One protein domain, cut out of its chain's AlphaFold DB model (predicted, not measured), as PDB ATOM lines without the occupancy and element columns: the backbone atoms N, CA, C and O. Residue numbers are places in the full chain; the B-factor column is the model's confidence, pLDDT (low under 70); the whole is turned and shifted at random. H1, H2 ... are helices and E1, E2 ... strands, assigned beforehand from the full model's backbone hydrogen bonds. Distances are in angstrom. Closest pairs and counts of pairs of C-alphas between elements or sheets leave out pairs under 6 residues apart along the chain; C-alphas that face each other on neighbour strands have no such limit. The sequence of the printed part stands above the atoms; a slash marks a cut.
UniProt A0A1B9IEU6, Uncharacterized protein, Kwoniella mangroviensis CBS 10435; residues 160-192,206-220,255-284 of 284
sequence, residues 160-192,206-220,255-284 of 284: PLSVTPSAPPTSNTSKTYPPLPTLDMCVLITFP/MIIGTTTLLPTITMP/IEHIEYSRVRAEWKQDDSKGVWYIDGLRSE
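What this domain is: This is residues 160 to 192, 206 to 220 and 255 to 284 of the 284 residues of an uncharacterized protein of Kwoniella mangroviensis CBS 10435 (UniProt A0A1B9IEU6). Three small sheets spread out as three arms of a loose, Y-like frame: a long narrow sheet of E1, E2 and E3 makes the longest arm, the pair E4 and E5 makes a second with the short helix H1 toward its tip, and the small hairpin of E6 and E7 makes the third. E3 runs on into E4, and E5 runs on into E6, each with a turn in direction. The printed part has 78 residues with one named helix and seven named strands, in the order E1 E2 E3 E4 H1 E5 E6 E7; under half of the residues are in named elements, and the class is mostly strand. The order of the largest sheet is E1 - E2 - E3, and each sheet is antiparallel. The whole is loose, with a radius of gyration of the C-alphas of 16.0 A and spans of 53 by 36 by 23 A.

Where its parts are: E2, residues 183 to 190, is 22.1 A long from first to last C-alpha, and E3, residues 206 to 213, is 21.9 A. E1, residues 162 to 165, is 9.9 A long and begins at C-alpha 162, (190.937, 183.012, 156.095). E4 is residues 216 to 218 and E5 residues 262 to 264, each 6.8 A. H1, residues 255 to 259, is 6.9 A long and begins at C-alpha 255, (186.529, 212.286, 155.017). E6, residues 267 to 269, is 6.8 A, and E7, residues 276 to 278, is 7.1 A and ends at C-alpha 278, (199.784, 195.509, 142.386).

How they stand to each other: E2 is the inner strand of its sheet. E2 and E3 are antiparallel at 158 degrees, with N 185 and O 211 2.8 A apart, within hydrogen-bond range. E1 and E2 are a hairpin at 166 degrees, with N 164 and O 184 at 2.8 A. E3 runs on into E4 across a break of 2 residues, at 54 degrees. E4 and E5 are antiparallel at 141 degrees, with N 217 and O 263 at 2.8 A. H1 is not on the sheet of E1, E2 and E3; in its backbone 0 of 1 O i to N i+4 pairs and 1 of 2 O i to N i+3 pairs are within range. E5 runs on into E6 across a break of 2 residues, at 71 degrees. E6 and E7 are a hairpin at 140 degrees, with N 268 and O 277 at 2.8 A. Among the pairs that are apart are E1 and E7, E2 and E4, and H1 and E6.

The domain as a whole: The two C-alphas farthest apart are those of Pro 192 and Ser 272, at 53.7 A. Residues 193 to 205 are not printed, with 9.4 A between C-alphas 192 and 206; residues 221 to 254 are not printed, with 16.1 A between C-alphas 220 and 255. The link from E1 to E2, residues 166 to 182, is long. The mean pLDDT of the printed part is 70.7, and 32 residues are under 70, among them residues 171 to 176, 255 to 262 and 280 to 284; the mean of H1 is 42.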
ATOM      1  N   PRO A 160     189.847 187.188 160.656       65.19
ATOM      2  CA  PRO A 160     189.112 186.412 159.666       65.19
ATOM      3  C   PRO A 160     189.634 184.969 159.660       65.19
ATOM      4  O   PRO A 160     190.835 184.739 159.787       65.19
ATOM      5  N   LEU A 161     188.732 184.001 159.482       67.88
ATOM      6  CA  LEU A 161     189.084 182.579 159.402       67.88
ATOM      7  C   LEU A 161     190.096 182.314 158.286       67.88
ATOM      8  O   LEU A 161     190.961 181.452 158.410       67.88
ATOM      9  N   SER A 162     189.971 183.048 157.181       71.06
ATOM     10  CA  SER A 162     190.937 183.012 156.095       71.06
ATOM     11  C   SER A 162     190.901 184.301 155.295       71.06
ATOM     12  O   SER A 162     189.829 184.863 155.056       71.06
ATOM     13  N   VAL A 163     192.065 184.712 154.808       74.69
ATOM     14  CA  VAL A 163     192.210 185.777 153.819       74.69
ATOM     15  C   VAL A 163     192.997 185.208 152.649       74.69
ATOM     16  O   VAL A 163     194.137 184.781 152.819       74.69
ATOM     17  N   THR A 164     192.386 185.201 151.471       77.75
ATOM     18  CA  THR A 164     192.968 184.635 150.256       77.75
ATOM     19  C   THR A 164     193.076 185.731 149.198       77.75
ATOM     20  O   THR A 164     192.054 186.184 148.680       77.75
ATOM     21  N   PRO A 165     194.290 186.199 148.863       78.50
ATOM     22  CA  PRO A 165     194.470 187.133 147.761       78.50
ATOM     23  C   PRO A 165     194.264 186.436 146.412       78.50
ATOM     24  O   PRO A 165     194.589 185.257 146.246       78.50
ATOM     25  N   SER A 166     193.767 187.177 145.421       80.38
ATOM     26  CA  SER A 166     193.687 186.707 144.038       80.38
ATOM     27  C   SER A 166     195.071 186.351 143.499       80.38
ATOM     28  O   SER A 166     196.032 187.093 143.723       80.38
ATOM     29  N   ALA A 167     195.158 185.267 142.729       80.06
ATOM     30  CA  ALA A 167     196.398 184.881 142.069       80.06
ATOM     31  C   ALA A 167     196.868 185.963 141.072       80.06
ATOM     32  O   ALA A 167     196.033 186.588 140.406       80.06
ATOM     33  N   PRO A 168     198.190 186.168 140.929       81.81
ATOM     34  CA  PRO A 168     198.720 187.062 139.910       81.81
ATOM     35  C   PRO A 168     198.371 186.546 138.502       81.81
ATOM     36  O   PRO A 168     198.234 185.331 138.305       81.81
ATOM     37  N   PRO A 169     198.262 187.435 137.498       84.06
ATOM     38  CA  PRO A 169     198.044 187.022 136.119       84.06
ATOM     39  C   PRO A 169     199.144 186.056 135.650       84.06
ATOM     40  O   PRO A 169     200.333 186.249 135.901       84.06
ATOM     41  N   THR A 170     198.756 184.999 134.942       79.69
ATOM     42  CA  THR A 170     199.705 184.044 134.343       79.69
ATOM     43  C   THR A 170     200.286 184.583 133.033       79.69
ATOM     44  O   THR A 170     199.746 185.525 132.449       79.69
ATOM     45  N   SER A 171     201.352 183.966 132.514       66.56
ATOM     46  CA  SER A 171     201.987 184.350 131.238       66.56
ATOM     47  C   SER A 171     201.043 184.333 130.027       66.56
ATOM     48  O   SER A 171     201.314 185.007 129.040       66.56
ATOM     49  N   ASN A 172     199.936 183.587 130.106       65.44
ATOM     50  CA  ASN A 172     198.936 183.471 129.041       65.44
ATOM     51  C   ASN A 172     197.820 184.525 129.141       65.44
ATOM     52  O   ASN A 172     196.914 184.553 128.311       65.44
ATOM     53  N   THR A 173     197.855 185.373 130.169       69.06
ATOM     54  CA  THR A 173     196.852 186.416 130.388       69.06
ATOM     55  C   THR A 173     197.188 187.631 129.530       69.06
ATOM     56  O   THR A 173     198.352 188.017 129.419       69.06
ATOM     57  N   SER A 174     196.175 188.246 128.914       68.81
ATOM     58  CA  SER A 174     196.372 189.454 128.106       68.81
ATOM     59  C   SER A 174     197.003 190.562 128.950       68.81
ATOM     60  O   SER A 174     196.403 191.011 129.925       68.81
ATOM     61  N   LYS A 175     198.191 191.038 128.551       67.31
ATOM     62  CA  LYS A 175     198.855 192.178 129.207       67.31
ATOM     63  C   LYS A 175     198.028 193.459 129.129       67.31
ATOM     64  O   LYS A 175     198.152 194.318 129.989       67.31
ATOM     65  N   THR A 176     197.191 193.578 128.100       69.62
ATOM     66  CA  THR A 176     196.345 194.751 127.866       69.62
ATOM     67  C   THR A 176     195.190 194.833 128.862       69.62
ATOM     68  O   THR A 176     194.732 195.928 129.159       69.62
ATOM     69  N   TYR A 177     194.722 193.690 129.376       72.12
ATOM     70  CA  TYR A 177     193.582 193.616 130.294       72.12
ATOM     71  C   TYR A 177     193.795 192.493 131.320       72.12
ATOM     72  O   TYR A 177     193.189 191.421 131.192       72.12
ATOM     73  N   PRO A 178     194.678 192.690 132.314       79.75
ATOM     74  CA  PRO A 178     194.821 191.729 133.396       79.75
ATOM     75  C   PRO A 178     193.529 191.675 134.240       79.75
ATOM     76  O   PRO A 178     192.812 192.676 134.339       79.75
ATOM     77  N   PRO A 179     193.203 190.523 134.858       80.56
ATOM     78  CA  PRO A 179     192.104 190.436 135.819       80.56
ATOM     79  C   PRO A 179     192.346 191.416 136.965       80.56
ATOM     80  O   PRO A 179     193.492 191.667 137.306       80.56
ATOM     81  N   LEU A 180     191.300 191.967 137.579       82.12
ATOM     82  CA  LEU A 180     191.471 192.900 138.696       82.12
ATOM     83  C   LEU A 180     191.882 192.157 139.979       82.12
ATOM     84  O   LEU A 180     191.345 191.079 140.240       82.12
ATOM     85  N   PRO A 181     192.768 192.728 140.814       83.69
ATOM     86  CA  PRO A 181     193.100 192.145 142.106       83.69
ATOM     87  C   PRO A 181     191.881 192.145 143.037       83.69
ATOM     88  O   PRO A 181     191.141 193.139 143.144       83.69
ATOM     89  N   THR A 182     191.688 191.026 143.730       82.31
ATOM     90  CA  THR A 182     190.647 190.833 144.747       82.31
ATOM     91  C   THR A 182     191.233 190.190 145.999       82.31
ATOM     92  O   THR A 182     192.283 189.547 145.953       82.31
ATOM     93  N   LEU A 183     190.566 190.393 147.133       78.62
ATOM     94  CA  LEU A 183     190.926 189.776 148.406       78.62
ATOM     95  C   LEU A 183     189.691 189.086 148.981       78.62
ATOM     96  O   LEU A 183     188.763 189.754 149.431       78.62
ATOM     97  N   ASP A 184     189.674 187.762 148.957       75.69
ATOM     98  CA  ASP A 184     188.571 186.984 149.506       75.69
ATOM     99  C   ASP A 184     188.784 186.787 151.005       75.69
ATOM    100  O   ASP A 184     189.840 186.339 151.448       75.69
ATOM    101  N   MET A 185     187.778 187.127 151.801       76.62
ATOM    102  CA  MET A 185     187.799 186.990 153.249       76.62
ATOM    103  C   MET A 185     186.675 186.066 153.700       76.62
ATOM    104  O   MET A 185     185.516 186.228 153.312       76.62
ATOM    105  N   CYS A 186     187.022 185.119 154.560       74.44
ATOM    106  CA  CYS A 186     186.080 184.272 155.272       74.44
ATOM    107  C   CYS A 186     186.015 184.745 156.720       74.44
ATOM    108  O   CYS A 186     187.043 184.821 157.395       74.44
ATOM    109  N   VAL A 187     184.823 185.084 157.197       74.25
ATOM    110  CA  VAL A 187     184.610 185.612 158.544       74.25
ATOM    111  C   VAL A 187     183.603 184.734 159.266       74.25
ATOM    112  O   VAL A 187     182.563 184.364 158.718       74.25
ATOM    113  N   LEU A 188     183.919 184.408 160.514       65.50
ATOM    114  CA  LEU A 188     182.999 183.739 161.413       65.50
ATOM    115  C   LEU A 188     182.173 184.787 162.155       65.50
ATOM    116  O   LEU A 188     182.724 185.593 162.898       65.50
ATOM    117  N   ILE A 189     180.859 184.772 161.954       67.50
ATOM    118  CA  ILE A 189     179.924 185.653 162.649       67.50
ATOM    119  C   ILE A 189     179.189 184.814 163.690       67.50
ATOM    120  O   ILE A 189     178.404 183.924 163.358       67.50
ATOM    121  N   THR A 190     179.456 185.094 164.960       56.94
ATOM    122  CA  THR A 190     178.743 184.505 166.096       56.94
ATOM    123  C   THR A 190     177.624 185.444 166.519       56.94
ATOM    124  O   THR A 190     177.888 186.604 166.843       56.94
ATOM    125  N   PHE A 191     176.384 184.963 166.542       59.84
ATOM    126  CA  PHE A 191     175.279 185.741 167.095       59.84
ATOM    127  C   PHE A 191     175.190 185.512 168.605       59.84
ATOM    128  O   PHE A 191     175.380 184.378 169.054       59.84
ATOM    129  N   PRO A 192     174.897 186.557 169.399       51.06
ATOM    130  CA  PRO A 192     174.642 186.375 170.819       51.06
ATOM    131  C   PRO A 192     173.429 185.453 170.985       51.06
ATOM    132  O   PRO A 192     172.352 185.745 170.462       51.06
ATOM    133  N   MET A 206     176.080 180.130 164.709       56.97
ATOM    134  CA  MET A 206     177.293 180.517 163.997       56.97
ATOM    135  C   MET A 206     176.996 180.554 162.503       56.97
ATOM    136  O   MET A 206     176.496 179.582 161.939       56.97
ATOM    137  N   ILE A 207     177.328 181.669 161.854       64.62
ATOM    138  CA  ILE A 207     177.248 181.810 160.400       64.62
ATOM    139  C   ILE A 207     178.649 182.090 159.870       64.62
ATOM    140  O   ILE A 207     179.334 183.000 160.330       64.62
ATOM    141  N   ILE A 208     179.067 181.310 158.877       70.81
ATOM    142  CA  ILE A 208     180.278 181.592 158.111       70.81
ATOM    143  C   ILE A 208     179.876 182.482 156.938       70.81
ATOM    144  O   ILE A 208     179.096 182.073 156.077       70.81
ATOM    145  N   GLY A 209     180.388 183.709 156.929       69.56
ATOM    146  CA  GLY A 209     180.225 184.652 155.832       69.56
ATOM    147  C   GLY A 209     181.471 184.682 154.957       69.56
ATOM    148  O   GLY A 209     182.593 184.663 155.463       69.56
ATOM    149  N   THR A 210     181.286 184.772 153.645       74.38
ATOM    150  CA  THR A 210     182.368 185.070 152.704       74.38
ATOM    151  C   THR A 210     182.122 186.429 152.066       74.38
ATOM    152  O   THR A 210     180.990 186.786 151.737       74.38
ATOM    153  N   THR A 211     183.181 187.216 151.918       77.50
ATOM    154  CA  THR A 211     183.137 188.507 151.232       77.50
ATOM    155  C   THR A 211     184.376 188.677 150.373       77.50
ATOM    156  O   THR A 211     185.457 188.221 150.739       77.50
ATOM    157  N   THR A 212     184.228 189.344 149.237       76.12
ATOM    158  CA  THR A 212     185.336 189.670 148.341       76.12
ATOM    159  C   THR A 212     185.575 191.167 148.407       76.12
ATOM    160  O   THR A 212     184.717 191.960 148.014       76.12
ATOM    161  N   LEU A 213     186.744 191.568 148.897       77.56
ATOM    162  CA  LEU A 213     187.160 192.960 148.903       77.56
ATOM    163  C   LEU A 213     187.810 193.346 147.580       77.56
ATOM    164  O   LEU A 213     188.595 192.609 146.975       77.56
ATOM    165  N   LEU A 214     187.494 194.569 147.172       80.56
ATOM    166  CA  LEU A 214     188.043 195.230 146.007       80.56
ATOM    167  C   LEU A 214     189.073 196.268 146.494       80.56
ATOM    168  O   LEU A 214     188.677 197.381 146.839       80.56
ATOM    169  N   PRO A 215     190.384 195.945 146.533       75.94
ATOM    170  CA  PRO A 215     191.407 196.885 146.989       75.94
ATOM    171  C   PRO A 215     191.408 198.200 146.192       75.94
ATOM    172  O   PRO A 215     191.271 198.219 144.962       75.94
ATOM    173  N   THR A 216     191.587 199.304 146.910       77.31
ATOM    174  CA  THR A 216     191.794 200.641 146.344       77.31
ATOM    175  C   THR A 216     193.116 201.189 146.857       77.31
ATOM    176  O   THR A 216     193.534 200.859 147.966       77.31
ATOM    177  N   ILE A 217     193.781 201.988 146.033       73.75
ATOM    178  CA  ILE A 217     195.038 202.653 146.353       73.75
ATOM    179  C   ILE A 217     194.816 204.155 146.387       73.75
ATOM    180  O   ILE A 217     194.091 204.710 145.561       73.75
ATOM    181  N   THR A 218     195.427 204.816 147.362       69.00
ATOM    182  CA  THR A 218     195.459 206.274 147.414       69.00
ATOM    183  C   THR A 218     196.542 206.739 146.456       69.00
ATOM    184  O   THR A 218     197.709 206.385 146.625       69.00
ATOM    185  N   MET A 219     196.165 207.494 145.428       63.66
ATOM    186  CA  MET A 219     197.164 208.146 144.589       63.66
ATOM    187  C   MET A 219     197.820 209.259 145.411       63.66
ATOM    188  O   MET A 219     197.087 210.016 146.054       63.66
ATOM    189  N   PRO A 220     199.161 209.389 145.418       61.25
ATOM    190  CA  PRO A 220     199.783 210.586 145.960       61.25
ATOM    191  C   PRO A 220     199.215 211.777 145.189       61.25
ATOM    192  O   PRO A 220     199.185 211.741 143.954       61.25
ATOM    193  N   ILE A 255     187.096 213.559 155.502       40.09
ATOM    194  CA  ILE A 255     186.529 212.286 155.017       40.09
ATOM    195  C   ILE A 255     186.030 212.416 153.568       40.09
ATOM    196  O   ILE A 255     186.306 211.530 152.764       40.09
ATOM    197  N   GLU A 256     185.380 213.531 153.209       37.16
ATOM    198  CA  GLU A 256     184.941 213.778 151.826       37.16
ATOM    199  C   GLU A 256     186.127 213.940 150.860       37.16
ATOM    200  O   GLU A 256     186.067 213.437 149.743       37.16
ATOM    201  N   HIS A 257     187.240 214.559 151.278       38.53
ATOM    202  CA  HIS A 257     188.410 214.723 150.405       38.53
ATOM    203  C   HIS A 257     189.183 213.420 150.134       38.53
ATOM    204  O   HIS A 257     189.778 213.284 149.065       38.53
ATOM    205  N   ILE A 258     189.156 212.448 151.055       46.16
ATOM    206  CA  ILE A 258     189.861 211.160 150.905       46.16
ATOM    207  C   ILE A 258     189.146 210.220 149.915       46.16
ATOM    208  O   ILE A 258     189.783 209.334 149.344       46.16
ATOM    209  N   GLU A 259     187.841 210.391 149.679       46.88
ATOM    210  CA  GLU A 259     187.111 209.572 148.698       46.88
ATOM    211  C   GLU A 259     187.469 209.922 147.243       46.88
ATOM    212  O   GLU A 259     187.424 209.041 146.383       46.88
ATOM    213  N   TYR A 260     187.900 211.157 146.959       48.00
ATOM    214  CA  TYR A 260     188.195 211.608 145.590       48.00
ATOM    215  C   TYR A 260     189.560 211.159 145.033       48.00
ATOM    216  O   TYR A 260     189.756 211.240 143.821       48.00
ATOM    217  N   SER A 261     190.492 210.659 145.856       58.19
ATOM    218  CA  SER A 261     191.847 210.264 145.409       58.19
ATOM    219  C   SER A 261     192.102 208.750 145.377       58.19
ATOM    220  O   SER A 261     193.226 208.305 145.120       58.19
ATOM    221  N   ARG A 262     191.069 207.931 145.618       61.94
ATOM    222  CA  ARG A 262     191.186 206.467 145.614       61.94
ATOM    223  C   ARG A 262     190.965 205.905 144.215       61.94
ATOM    224  O   ARG A 262     189.876 205.997 143.657       61.94
ATOM    225  N   VAL A 263     191.994 205.271 143.667       72.50
ATOM    226  CA  VAL A 263     191.933 204.560 142.385       72.50
ATOM    227  C   VAL A 263     191.852 203.060 142.651       72.50
ATOM    228  O   VAL A 263     192.363 202.552 143.652       72.50
ATOM    229  N   ARG A 264     191.161 202.326 141.775       78.56
ATOM    230  CA  ARG A 264     191.113 200.863 141.839       78.56
ATOM    231  C   ARG A 264     192.536 200.309 141.718       78.56
ATOM    232  O   ARG A 264     193.273 200.718 140.830       78.56
ATOM    233  N   ALA A 265     192.915 199.382 142.596       80.94
ATOM    234  CA  ALA A 265     194.196 198.701 142.469       80.94
ATOM    235  C   ALA A 265     194.201 197.818 141.209       80.94
ATOM    236  O   ALA A 265     193.212 197.135 140.932       80.94
ATOM    237  N   GLU A 266     195.311 197.804 140.474       84.19
ATOM    238  CA  GLU A 266     195.467 197.055 139.222       84.19
ATOM    239  C   GLU A 266     196.766 196.252 139.225       84.19
ATOM    240  O   GLU A 266     197.753 196.640 139.854       84.19
ATOM    241  N   TRP A 267     196.776 195.130 138.504       85.19
ATOM    242  CA  TRP A 267     198.006 194.388 138.256       85.19
ATOM    243  C   TRP A 267     198.824 195.078 137.170       85.19
ATOM    244  O   TRP A 267     198.347 195.285 136.056       85.19
ATOM    245  N   LYS A 268     200.086 195.362 137.476       83.88
ATOM    246  CA  LYS A 268     201.093 195.830 136.526       83.88
ATOM    247  C   LYS A 268     202.211 194.810 136.423       83.88
ATOM    248  O   LYS A 268     202.527 194.117 137.388       83.88
ATOM    249  N   GLN A 269     202.798 194.698 135.240       84.31
ATOM    250  CA  GLN A 269     203.975 193.870 135.035       84.31
ATOM    251  C   GLN A 269     205.209 194.767 135.042       84.31
ATOM    252  O   GLN A 269     205.237 195.788 134.363       84.31
ATOM    253  N   ASP A 270     206.226 194.392 135.814       83.19
ATOM    254  CA  ASP A 270     207.532 195.040 135.744       83.19
ATOM    255  C   ASP A 270     208.219 194.590 134.451       83.19
ATOM    256  O   ASP A 270     208.605 193.425 134.332       83.19
ATOM    257  N   ASP A 271     208.368 195.496 133.484       81.50
ATOM    258  CA  ASP A 271     208.979 195.202 132.183       81.50
ATOM    259  C   ASP A 271     210.419 194.680 132.309       81.50
ATOM    260  O   ASP A 271     210.880 193.920 131.457       81.50
ATOM    261  N   SER A 272     211.124 195.036 133.389       81.75
ATOM    262  CA  SER A 272     212.517 194.633 133.612       81.75
ATOM    263  C   SER A 272     212.661 193.221 134.185       81.75
ATOM    264  O   SER A 272     213.629 192.523 133.886       81.75
ATOM    265  N   LYS A 273     211.701 192.786 135.012       80.56
ATOM    266  CA  LYS A 273     211.759 191.509 135.751       80.56
ATOM    267  C   LYS A 273     210.709 190.495 135.295       80.56
ATOM    268  O   LYS A 273     210.770 189.339 135.697       80.56
ATOM    269  N   GLY A 274     209.730 190.915 134.495       79.31
ATOM    270  CA  GLY A 274     208.588 190.100 134.078       79.31
ATOM    271  C   GLY A 274     207.626 189.737 135.215       79.31
ATOM    272  O   GLY A 274     206.736 188.912 135.009       79.31
ATOM    273  N   VAL A 275     207.784 190.333 136.401       82.88
ATOM    274  CA  VAL A 275     207.018 190.006 137.613       82.88
ATOM    275  C   VAL A 275     205.772 190.880 137.699       82.88
ATOM    276  O   VAL A 275     205.845 192.094 137.512       82.88
ATOM    277  N   TRP A 276     204.631 190.263 138.004       81.88
ATOM    278  CA  TRP A 276     203.384 190.973 138.276       81.88
ATOM    279  C   TRP A 276     203.367 191.528 139.698       81.88
ATOM    280  O   TRP A 276     203.707 190.829 140.650       81.88
ATOM    281  N   TYR A 277     202.935 192.773 139.842       83.31
ATOM    282  CA  TYR A 277     202.747 193.447 141.118       83.31
ATOM    283  C   TYR A 277     201.461 194.274 141.092       83.31
ATOM    284  O   TYR A 277     200.928 194.576 140.026       83.31
ATOM    285  N   ILE A 278     200.946 194.628 142.268       80.31
ATOM    286  CA  ILE A 278     199.784 195.509 142.386       80.31
ATOM    287  C   ILE A 278     200.286 196.951 142.458       80.31
ATOM    288  O   ILE A 278     201.152 197.275 143.274       80.31
ATOM    289  N   ASP A 279     199.759 197.806 141.585       75.06
ATOM    290  CA  ASP A 279     200.090 199.229 141.548       75.06
ATOM    291  C   ASP A 279     199.855 199.887 142.916       75.06
ATOM    292  O   ASP A 279     198.869 199.577 143.576       75.06
ATOM    293  N   GLY A 280     200.763 200.760 143.363       66.50
ATOM    294  CA  GLY A 280     200.666 201.459 144.656       66.50
ATOM    295  C   GLY A 280     201.008 200.648 145.918       66.50
ATOM    296  O   GLY A 280     201.034 201.227 146.998       66.50
ATOM    297  N   LEU A 281     201.305 199.344 145.812       66.00
ATOM    298  CA  LEU A 281     201.725 198.500 146.950       66.00
ATOM    299  C   LEU A 281     203.219 198.148 146.960       66.00
ATOM    300  O   LEU A 281     203.687 197.438 147.849       66.00
ATOM    301  N   ARG A 282     203.987 198.619 145.975       55.50
ATOM    302  CA  ARG A 282     205.436 198.410 145.946       55.50
ATOM    303  C   ARG A 282     206.083 199.445 146.865       55.50
ATOM    304  O   ARG A 282     206.077 200.624 146.525       55.50
ATOM    305  N   SER A 283     206.618 199.017 148.013       46.84
ATOM    306  CA  SER A 283     207.620 199.844 148.688       46.84
ATOM    307  C   SER A 283     208.849 199.871 147.785       46.84
ATOM    308  O   SER A 283     209.262 198.828 147.262       46.84
ATOM    309  N   GLU A 284     209.374 201.063 147.539       45.44
ATOM    310  CA  GLU A 284     210.755 201.201 147.073       45.44
ATOM    311  C   GLU A 284     211.726 200.596 148.098       45.44
ATOM    312  O   GLU A 284     211.364 200.537 149.303       45.44
TER     313      GLU A 284